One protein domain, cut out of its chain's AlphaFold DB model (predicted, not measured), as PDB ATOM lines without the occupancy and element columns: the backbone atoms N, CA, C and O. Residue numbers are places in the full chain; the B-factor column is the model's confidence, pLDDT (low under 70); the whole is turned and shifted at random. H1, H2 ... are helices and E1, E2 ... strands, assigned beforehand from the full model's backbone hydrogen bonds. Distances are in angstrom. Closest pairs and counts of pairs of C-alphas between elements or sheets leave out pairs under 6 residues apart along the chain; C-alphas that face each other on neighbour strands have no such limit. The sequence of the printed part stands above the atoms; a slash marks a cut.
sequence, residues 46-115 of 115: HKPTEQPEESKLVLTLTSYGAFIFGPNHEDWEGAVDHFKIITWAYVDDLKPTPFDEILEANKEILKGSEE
ATOM      1  N   HIS A  46     -27.037 -25.509  13.817       95.44
ATOM      2  CA  HIS A  46     -28.089 -25.034  14.706       95.44
ATOM      3  C   HIS A  46     -29.484 -25.407  14.198       95.44
ATOM      4  O   HIS A  46     -29.710 -25.648  13.001       95.44
ATOM      5  N   LYS A  47     -30.458 -25.441  15.111       96.56
ATOM      6  CA  LYS A  47     -31.870 -25.633  14.759       96.56
ATOM      7  C   LYS A  47     -32.462 -24.346  14.179       96.56
ATOM      8  O   LYS A  47     -32.060 -23.257  14.572       96.56
ATOM      9  N   PRO A  48     -33.494 -24.435  13.326       95.81
ATOM     10  CA  PRO A  48     -34.152 -23.250  12.775       95.81
ATOM     11  C   PRO A  48     -34.861 -22.415  13.853       95.81
ATOM     12  O   PRO A  48     -35.063 -21.225  13.668       95.81
ATOM     13  N   THR A  49     -35.193 -23.016  15.000       96.62
ATOM     14  CA  THR A  49     -35.754 -22.318  16.168       96.62
ATOM     15  C   THR A  49     -34.739 -21.440  16.903       96.62
ATOM     16  O   THR A  49     -35.126 -20.667  17.770       96.62
ATOM     17  N   GLU A  50     -33.445 -21.605  16.630       96.00
ATOM     18  CA  GLU A  50     -32.381 -20.771  17.184       96.00
ATOM     19  C   GLU A  50     -32.143 -19.608  16.220       96.00
ATOM     20  O   GLU A  50     -31.865 -19.841  15.043       96.00
ATOM     21  N   GLN A  51     -32.278 -18.373  16.705       95.00
ATOM     22  CA  GLN A  51     -31.992 -17.181  15.911       95.00
ATOM     23  C   GLN A  51     -30.478 -16.912  15.903       95.00
ATOM     24  O   GLN A  51     -29.861 -16.934  16.974       95.00
ATOM     25  N   PRO A  52     -29.870 -16.652  14.732       95.12
ATOM     26  CA  PRO A  52     -28.477 -16.237  14.653       95.12
ATOM     27  C   PRO A  52     -28.224 -14.902  15.352       95.12
ATOM     28  O   PRO A  52     -29.094 -14.036  15.407       95.12
ATOM     29  N   GLU A  53     -26.999 -14.700  15.831       93.62
ATOM     30  CA  GLU A  53     -26.565 -13.383  16.289       93.62
ATOM     31  C   GLU A  53     -26.596 -12.363  15.142       93.62
ATOM     32  O   GLU A  53     -26.117 -12.622  14.031       93.62
ATOM     33  N   GLU A  54     -27.103 -11.167  15.448       89.06
ATOM     34  CA  GLU A  54     -27.027 -10.016  14.552       89.06
ATOM     35  C   GLU A  54     -25.577  -9.738  14.142       89.06
ATOM     36  O   GLU A  54     -24.631  -9.967  14.898       89.06
ATOM     37  N   SER A  55     -25.386  -9.192  12.943       90.50
ATOM     38  CA  SER A  55     -24.059  -8.898  12.372       90.50
ATOM     39  C   SER A  55     -23.247 -10.110  11.898       90.50
ATOM     40  O   SER A  55     -22.177  -9.910  11.320       90.50
ATOM     41  N   LYS A  56     -23.738 -11.348  12.050       93.88
ATOM     42  CA  LYS A  56     -23.068 -12.557  11.536       93.88
ATOM     43  C   LYS A  56     -23.725 -13.097  10.268       93.88
ATOM     44  O   LYS A  56     -24.940 -13.033  10.099       93.88
ATOM     45  N   LEU A  57     -22.911 -13.666   9.378       95.94
ATOM     46  CA  LEU A  57     -23.395 -14.397   8.206       95.94
ATOM     47  C   LEU A  57     -23.649 -15.862   8.557       95.94
ATOM     48  O   LEU A  57     -22.824 -16.502   9.217       95.94
ATOM     49  N   VAL A  58     -24.745 -16.409   8.039       96.69
ATOM     50  CA  VAL A  58     -25.104 -17.822   8.202       96.69
ATOM     51  C   VAL A  58     -25.264 -18.513   6.858       96.69
ATOM     52  O   VAL A  58     -25.765 -17.925   5.903       96.69
ATOM     53  N   LEU A  59     -24.854 -19.776   6.789       96.56
ATOM     54  CA  LEU A  59     -25.245 -20.704   5.736       96.56
ATOM     55  C   LEU A  59     -26.518 -21.417   6.186       96.56
ATOM     56  O   LEU A  59     -26.513 -22.093   7.213       96.56
ATOM     57  N   THR A  60     -27.585 -21.314   5.407       96.50
ATOM     58  CA  THR A  60     -28.852 -22.006   5.650       96.50
ATOM     59  C   THR A  60     -28.980 -23.196   4.706       96.50
ATOM     60  O   THR A  60     -28.623 -23.124   3.527       96.50
ATOM     61  N   LEU A  61     -29.493 -24.312   5.220       96.38
ATOM     62  CA  LEU A  61     -29.936 -25.446   4.417       96.38
ATOM     63  C   LEU A  61     -31.457 -25.493   4.440       96.38
ATOM     64  O   LEU A  61     -32.069 -25.441   5.507       96.38
ATOM     65  N   THR A  62     -32.062 -25.625   3.268       96.00
ATOM     66  CA  THR A  62     -33.515 -25.672   3.096       96.00
ATOM     67  C   THR A  62     -33.947 -26.945   2.386       96.00
ATOM     68  O   THR A  62     -33.126 -27.747   1.939       96.00
ATOM     69  N   SER A  63     -35.258 -27.140   2.250       91.69
ATOM     70  CA  SER A  63     -35.814 -28.274   1.503       91.69
ATOM     71  C   SER A  63     -35.517 -28.244  -0.000       91.69
ATOM     72  O   SER A  63     -35.701 -29.259  -0.671       91.69
ATOM     73  N   TYR A  64     -35.049 -27.117  -0.538       93.75
ATOM     74  CA  TYR A  64     -34.817 -26.922  -1.972       93.75
ATOM     75  C   TYR A  64     -33.416 -26.400  -2.317       93.75
ATOM     76  O   TYR A  64     -33.123 -26.182  -3.493       93.75
ATOM     77  N   GLY A  65     -32.529 -26.221  -1.338       94.62
ATOM     78  CA  GLY A  65     -31.152 -25.819  -1.602       94.62
ATOM     79  C   GLY A  65     -30.421 -25.292  -0.374       94.62
ATOM     80  O   GLY A  65     -30.694 -25.686   0.757       94.62
ATOM     81  N   ALA A  66     -29.461 -24.408  -0.623       95.12
ATOM     82  CA  ALA A  66     -28.691 -23.725   0.403       95.12
ATOM     83  C   ALA A  66     -28.421 -22.281  -0.029       95.12
ATOM     84  O   ALA A  66     -28.224 -22.027  -1.221       95.12
ATOM     85  N   PHE A  67     -28.383 -21.349   0.918       94.25
ATOM     86  CA  PHE A  67     -28.004 -19.960   0.659       94.25
ATOM     87  C   PHE A  67     -27.312 -19.333   1.867       94.25
ATOM     88  O   PHE A  67     -27.342 -19.869   2.970       94.25
ATOM     89  N   ILE A  68     -26.654 -18.198   1.640       94.81
ATOM     90  CA  ILE A  68     -26.036 -17.401   2.701       94.81
ATOM     91  C   ILE A  68     -26.963 -16.227   3.020       94.81
ATOM     92  O   ILE A  68     -27.476 -15.584   2.105       94.81
ATOM     93  N   PHE A  69     -27.183 -15.969   4.307       86.81
ATOM     94  CA  PHE A  69     -28.101 -14.953   4.829       86.81
ATOM     95  C   PHE A  69     -27.445 -14.117   5.940       86.81
ATOM     96  O   PHE A  69     -26.444 -14.531   6.532       86.81
ATOM     97  N   GLY A  70     -28.013 -12.941   6.215       89.81
ATOM     98  CA  GLY A  70     -27.494 -11.950   7.158       89.81
ATOM     99  C   GLY A  70     -26.789 -10.774   6.469       89.81
ATOM    100  O   GLY A  70     -26.764 -10.694   5.237       89.81
ATOM    101  N   PRO A  71     -26.199  -9.840   7.237       89.12
ATOM    102  CA  PRO A  71     -26.057  -9.852   8.700       89.12
ATOM    103  C   PRO A  71     -27.309  -9.501   9.522       89.12
ATOM    104  O   PRO A  71     -27.247  -9.613  10.741       89.12
ATOM    105  N   ASN A  72     -28.385  -9.023   8.891       91.81
ATOM    106  CA  ASN A  72     -29.638  -8.681   9.574       91.81
ATOM    107  C   ASN A  72     -30.543  -9.921   9.658       91.81
ATOM    108  O   ASN A  72     -30.840 -10.515   8.616       91.81
ATOM    109  N   HIS A  73     -30.989 -10.264  10.871       90.94
ATOM    110  CA  HIS A  73     -31.879 -11.398  11.150       90.94
ATOM    111  C   HIS A  73     -33.191 -10.996  11.855       90.94
ATOM    112  O   HIS A  73     -33.823 -11.842  12.486       90.94
ATOM    113  N   GLU A  74     -33.633  -9.739  11.728       89.25
ATOM    114  CA  GLU A  74     -34.788  -9.161  12.447       89.25
ATOM    115  C   GLU A  74     -36.105  -9.946  12.277       89.25
ATOM    116  O   GLU A  74     -36.902  -9.997  13.211       89.25
ATOM    117  N   ASP A  75     -36.329 -10.585  11.121       92.38
ATOM    118  CA  ASP A  75     -37.481 -11.469  10.858       92.38
ATOM    119  C   ASP A  75     -37.036 -12.915  10.582       92.38
ATOM    120  O   ASP A  75     -37.346 -13.525   9.553       92.38
ATOM    121  N   TRP A  76     -36.232 -13.470  11.491       95.06
ATOM    122  CA  TRP A  76     -35.729 -14.835  11.351       95.06
ATOM    123  C   TRP A  76     -36.850 -15.881  11.288       95.06
ATOM    124  O   TRP A  76     -36.782 -16.795  10.470       95.06
ATOM    125  N   GLU A  77     -37.904 -15.751  12.097       95.69
ATOM    126  CA  GLU A  77     -39.024 -16.704  12.091       95.69
ATOM    127  C   GLU A  77     -39.773 -16.694  10.746       95.69
ATOM    128  O   GLU A  77     -40.033 -17.760  10.175       95.69
ATOM    129  N   GLY A  78     -40.036 -15.508  10.184       95.44
ATOM    130  CA  GLY A  78     -40.601 -15.365   8.845       95.44
ATOM    131  C   GLY A  78     -39.686 -15.946   7.768       95.44
ATOM    132  O   GLY A  78     -40.153 -16.661   6.876       95.44
ATOM    133  N   ALA A  79     -38.373 -15.730   7.875       93.69
ATOM    134  CA  ALA A  79     -37.390 -16.327   6.974       93.69
ATOM    135  C   ALA A  79     -37.367 -17.863   7.075       93.69
ATOM    136  O   ALA A  79     -37.331 -18.541   6.047       93.69
ATOM    137  N   VAL A  80     -37.436 -18.434   8.279       95.88
ATOM    138  CA  VAL A  80     -37.498 -19.888   8.494       95.88
ATOM    139  C   VAL A  80     -38.715 -20.489   7.803       95.88
ATOM    140  O   VAL A  80     -38.566 -21.484   7.083       95.88
ATOM    141  N   ASP A  81     -39.897 -19.893   7.971       95.94
ATOM    142  CA  ASP A  81     -41.110 -20.407   7.334       95.94
ATOM    143  C   ASP A  81     -41.103 -20.186   5.819       95.94
ATOM    144  O   ASP A  81     -41.374 -21.123   5.064       95.94
ATOM    145  N   HIS A  82     -40.753 -18.990   5.345       94.44
ATOM    146  CA  HIS A  82     -40.742 -18.679   3.917       94.44
ATOM    147  C   HIS A  82     -39.720 -19.536   3.170       94.44
ATOM    148  O   HIS A  82     -40.029 -20.161   2.150       94.44
ATOM    149  N   PHE A  83     -38.500 -19.610   3.710       93.81
ATOM    150  CA  PHE A  83     -37.414 -20.327   3.067       93.81
ATOM    151  C   PHE A  83     -37.391 -21.827   3.377       93.81
ATOM    152  O   PHE A  83     -36.606 -22.558   2.780       93.81
ATOM    153  N   LYS A  84     -38.266 -22.313   4.267       96.31
ATOM    154  CA  LYS A  84     -38.293 -23.712   4.731       96.31
ATOM    155  C   LYS A  84     -36.914 -24.158   5.228       96.31
ATOM    156  O   LYS A  84     -36.381 -25.183   4.791       96.31
ATOM    157  N   ILE A  85     -36.330 -23.350   6.115       96.38
ATOM    158  CA  ILE A  85     -35.003 -23.586   6.695       96.38
ATOM    159  C   ILE A  85     -35.056 -24.822   7.598       96.38
ATOM    160  O   ILE A  85     -35.887 -24.925   8.496       96.38
ATOM    161  N   ILE A  86     -34.151 -25.766   7.348       96.94
ATOM    162  CA  ILE A  86     -34.024 -27.032   8.080       96.94
ATOM    163  C   ILE A  86     -32.949 -26.919   9.161       96.94
ATOM    164  O   ILE A  86     -33.109 -27.460  10.251       96.94
ATOM    165  N   THR A  87     -31.842 -26.247   8.854       96.38
ATOM    166  CA  THR A  87     -30.721 -26.001   9.770       96.38
ATOM    167  C   THR A  87     -29.862 -24.862   9.231       96.38
ATOM    168  O   THR A  87     -29.951 -24.517   8.048       96.38
ATOM    169  N   TRP A  88     -29.032 -24.278  10.085       96.50
ATOM    170  CA  TRP A  88     -28.096 -23.233   9.704       96.50
ATOM    171  C   TRP A  88     -26.789 -23.344  10.495       96.50
ATOM    172  O   TRP A  88     -26.748 -23.995  11.533       96.50
ATOM    173  N   ALA A  89     -25.718 -22.738   9.993       96.25
ATOM    174  CA  ALA A  89     -24.422 -22.648  10.665       96.25
ATOM    175  C   ALA A  89     -23.799 -21.274  10.402       96.25
ATOM    176  O   ALA A  89     -24.017 -20.702   9.329       96.25
ATOM    177  N   TYR A  90     -23.006 -20.744  11.333       95.81
ATOM    178  CA  TYR A  90     -22.235 -19.530  11.068       95.81
ATOM    179  C   TYR A  90     -21.194 -19.787   9.980       95.81
ATOM    180  O   TYR A  90     -20.493 -20.796   9.994       95.81
ATOM    181  N   VAL A  91     -21.060 -18.858   9.033       93.88
ATOM    182  CA  VAL A  91     -20.091 -18.996   7.932       93.88
ATOM    183  C   VAL A  91     -18.654 -19.071   8.454       93.88
ATOM    184  O   VAL A  91     -17.830 -19.769   7.866       93.88
ATOM    185  N   ASP A  92     -18.350 -18.376   9.549       90.88
ATOM    186  CA  ASP A  92     -17.016 -18.385  10.150       90.88
ATOM    187  C   ASP A  92     -16.668 -19.735  10.792       90.88
ATOM    188  O   ASP A  92     -15.545 -20.202  10.614       90.88
ATOM    189  N   ASP A  93     -17.640 -20.418  11.401       89.88
ATOM    190  CA  ASP A  93     -17.443 -21.733  12.033       89.88
ATOM    191  C   ASP A  93     -17.240 -22.860  11.005       89.88
ATOM    192  O   ASP A  93     -16.740 -23.940  11.322       89.88
ATOM    193  N   LEU A  94     -17.608 -22.620   9.743       88.00
ATOM    194  CA  LEU A  94     -17.396 -23.564   8.642       88.00
ATOM    195  C   LEU A  94     -15.979 -23.498   8.062       88.00
ATOM    196  O   LEU A  94     -15.595 -24.370   7.273       88.00
ATOM    197  N   LYS A  95     -15.206 -22.464   8.402       84.69
ATOM    198  CA  LYS A  95     -13.832 -22.321   7.922       84.69
ATOM    199  C   LYS A  95     -12.937 -23.287   8.702       84.69
ATOM    200  O   LYS A  95     -13.021 -23.345   9.925       84.69
ATOM    201  N   PRO A  96     -12.063 -24.051   8.025       79.25
ATOM    202  CA  PRO A  96     -11.106 -24.881   8.736       79.25
ATOM    203  C   PRO A  96     -10.167 -23.990   9.554       79.25
ATOM    204  O   PRO A  96      -9.562 -23.065   9.011       79.25
ATOM    205  N   THR A  97     -10.029 -24.293  10.843       80.69
ATOM    206  CA  THR A  97      -9.003 -23.683  11.691       80.69
ATOM    207  C   THR A  97      -7.616 -24.067  11.162       80.69
ATOM    208  O   THR A  97      -7.390 -25.246  10.857       80.69
ATOM    209  N   PRO A  98      -6.674 -23.116  11.031       84.94
ATOM    210  CA  PRO A  98      -5.300 -23.422  10.655       84.94
ATOM    211  C   PRO A  98      -4.655 -24.439  11.603       84.94
ATOM    212  O   PRO A  98      -4.878 -24.416  12.812       84.94
ATOM    213  N   PHE A  99      -3.812 -25.320  11.060       78.56
ATOM    214  CA  PHE A  99      -3.150 -26.357  11.857       78.56
ATOM    215  C   PHE A  99      -2.267 -25.774  12.970       78.56
ATOM    216  O   PHE A  99      -2.239 -26.326  14.064       78.56
ATOM    217  N   ASP A 100      -1.610 -24.640  12.721       85.50
ATOM    218  CA  ASP A 100      -0.756 -23.975  13.711       85.50
ATOM    219  C   ASP A 100      -1.554 -23.503  14.936       85.50
ATOM    220  O   ASP A 100      -1.102 -23.651  16.070       85.50
ATOM    221  N   GLU A 101      -2.775 -23.003  14.725       83.81
ATOM    222  CA  GLU A 101      -3.676 -22.604  15.812       83.81
ATOM    223  C   GLU A 101      -4.169 -23.818  16.603       83.81
ATOM    224  O   GLU A 101      -4.216 -23.782  17.834       83.81
ATOM    225  N   ILE A 102      -4.480 -24.922  15.915       81.75
ATOM    226  CA  ILE A 102      -4.839 -26.190  16.563       81.75
ATOM    227  C   ILE A 102      -3.667 -26.694  17.414       81.75
ATOM    228  O   ILE A 102      -3.874 -27.113  18.553       81.75
ATOM    229  N   LEU A 103      -2.443 -26.656  16.883       78.56
ATOM    230  CA  LEU A 103      -1.245 -27.104  17.586       78.56
ATOM    231  C   LEU A 103      -0.999 -26.267  18.845       78.56
ATOM    232  O   LEU A 103      -0.793 -26.826  19.922       78.56
ATOM    233  N   GLU A 104      -1.080 -24.944  18.727       85.38
ATOM    234  CA  GLU A 104      -0.881 -24.022  19.846       85.38
ATOM    235  C   GLU A 104      -1.960 -24.188  20.926       85.38
ATOM    236  O   GLU A 104      -1.638 -24.261  22.112       85.38
ATOM    237  N   ALA A 105      -3.231 -24.333  20.538       82.38
ATOM    238  CA  ALA A 105      -4.339 -24.544  21.472       82.38
ATOM    239  C   ALA A 105      -4.222 -25.862  22.258       82.38
ATOM    240  O   ALA A 105      -4.695 -25.954  23.389       82.38
ATOM    241  N   ASN A 106      -3.572 -26.879  21.681       79.81
ATOM    242  CA  ASN A 106      -3.440 -28.214  22.274       79.81
ATOM    243  C   ASN A 106      -2.039 -28.508  22.831       79.81
ATOM    244  O   ASN A 106      -1.776 -29.625  23.280       79.81
ATOM    245  N   LYS A 107      -1.135 -27.522  22.849       82.69
ATOM    246  CA  LYS A 107       0.277 -27.712  23.218       82.69
ATOM    247  C   LYS A 107       0.488 -28.334  24.603       82.69
ATOM    248  O   LYS A 107       1.428 -29.093  24.785       82.69
ATOM    249  N   GLU A 108      -0.376 -28.038  25.572       80.75
ATOM    250  CA  GLU A 108      -0.247 -28.552  26.944       80.75
ATOM    251  C   GLU A 108      -0.768 -29.992  27.072       80.75
ATOM    252  O   GLU A 108      -0.209 -30.787  27.819       80.75
ATOM    253  N   ILE A 109      -1.772 -30.368  26.270       75.50
ATOM    254  CA  ILE A 109      -2.272 -31.750  26.189       75.50
ATOM    255  C   ILE A 109      -1.217 -32.650  25.531       75.50
ATOM    256  O   ILE A 109      -1.007 -33.779  25.962       75.50
ATOM    257  N   LEU A 110      -0.518 -32.133  24.516       63.97
ATOM    258  CA  LEU A 110       0.531 -32.862  23.796       63.97
ATOM    259  C   LEU A 110       1.827 -33.031  24.604       63.97
ATOM    260  O   LEU A 110       2.581 -33.960  24.336       63.97
ATOM    261  N   LYS A 111       2.090 -32.165  25.590       64.81
ATOM    262  CA  LYS A 111       3.254 -32.276  26.490       64.81
ATOM    263  C   LYS A 111       3.050 -33.277  27.635       64.81
ATOM    264  O   LYS A 111       4.027 -33.719  28.222       64.81
ATOM    265  N   GLY A 112       1.805 -33.630  27.960       49.12
ATOM    266  CA  GLY A 112       1.453 -34.455  29.124       49.12
ATOM    267  C   GLY A 112       1.458 -35.974  28.909       49.12
ATOM    268  O   GLY A 112       0.967 -36.691  29.772       49.12
ATOM    269  N   SER A 113       1.957 -36.480  27.777       50.91
ATOM    270  CA  SER A 113       1.987 -37.922  27.468       50.91
ATOM    271  C   SER A 113       3.368 -38.581  27.622       50.91
ATOM    272  O   SER A 113       3.575 -39.658  27.064       50.91
ATOM    273  N   GLU A 114       4.310 -37.946  28.330       47.72
ATOM    274  CA  GLU A 114       5.674 -38.467  28.565       47.72
ATOM    275  C   GLU A 114       5.962 -38.918  30.019       47.72
ATOM    276  O   GLU A 114       7.121 -39.178  30.338       47.72
ATOM    277  N   GLU A 115       4.953 -39.074  30.888       38.47
ATOM    278  CA  GLU A 115       5.129 -39.675  32.233       38.47
ATOM    279  C   GLU A 115       4.709 -41.151  32.312       38.47
ATOM    280  O   GLU A 115       3.584 -41.487  31.871       38.47
TER     281      GLU A 115
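Overview. This is residues 46 to 115 of the 115 residues of an uncharacterized protein of gut metagenome (UniProt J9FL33). Picture a small compact head, a sheet of three strands with the single helix H1 on one face, and a long arm, residues 95 to 115, that sticks out from it and holds the two short helices H2 and H3. The arm makes the length of the whole, while the head without it spans 23 by 22 by 15 A. The printed part has 70 residues with three named helices and three named strands, along the chain E1, E2, H1, E3, H2, H3; the sheet's order is E2, E1, E3, all antiparallel, and the class is mixed, helices and strands. The whole is extended, with a radius of gyration of the C-alphas of 17.5 A and spans of 57 by 23 by 18 A.

Arrangement. Start at residues 46 to 57, which hold no named element, and go on to E1, residues 58 to 62, the inner strand of the sheet. E2, residues 66 to 69, follows after a tight link and forms a hairpin with E1; look for N 60 and O 67 at 2.8 A, within hydrogen-bond range. H1, residues 76 to 83, is on the sheet at a height over the sheet of 8.1 A. Next comes E3, residues 85 to 90, antiparallel to E1 at 160 degrees, with N 59 and O 89 at 2.8 A, within hydrogen-bond range. H1 only just lies over E3, with 3 of its C-alphas, and runs slantwise to the strands, at 52 degrees to E3 on the local plane. The closest C-alphas of H1 and E3 are those of Ala 79 and Ile 85, 7.6 A apart. E2, H1 and E3 form a split strand-helix-strand unit, two strands running the same way with E1 between them in the sheet, and its crossover is right-handed. Farther along, H2, residues 99 to 105, and H3, residues 107 to 111, are not on the sheet and meet only through their link. In H1, H2 and H3 every O i to N i+4 pair is within hydrogen-bond range.

Along the chain. Find C-alpha 58 at (-25.104, -17.822, 8.202), where E1 begins; it is 12.6 A long, and E2 is 9.8 A. H1 measures 10.1 A, and E3 runs 14.1 A to C-alpha 90 at (-22.235, -19.530, 11.068). H2 is 9.9 A long, and H3 runs 6.4 A to C-alpha 111 at (3.254, -32.276, 26.490).

Size, cuts and confidence. Look at His 82 and Glu 115 for the two C-alphas farthest apart, 57.9 A. The printed part has no cut and no long link. It ends at the chain's last residue, and pLDDT is under 70 at residues 110 to 115.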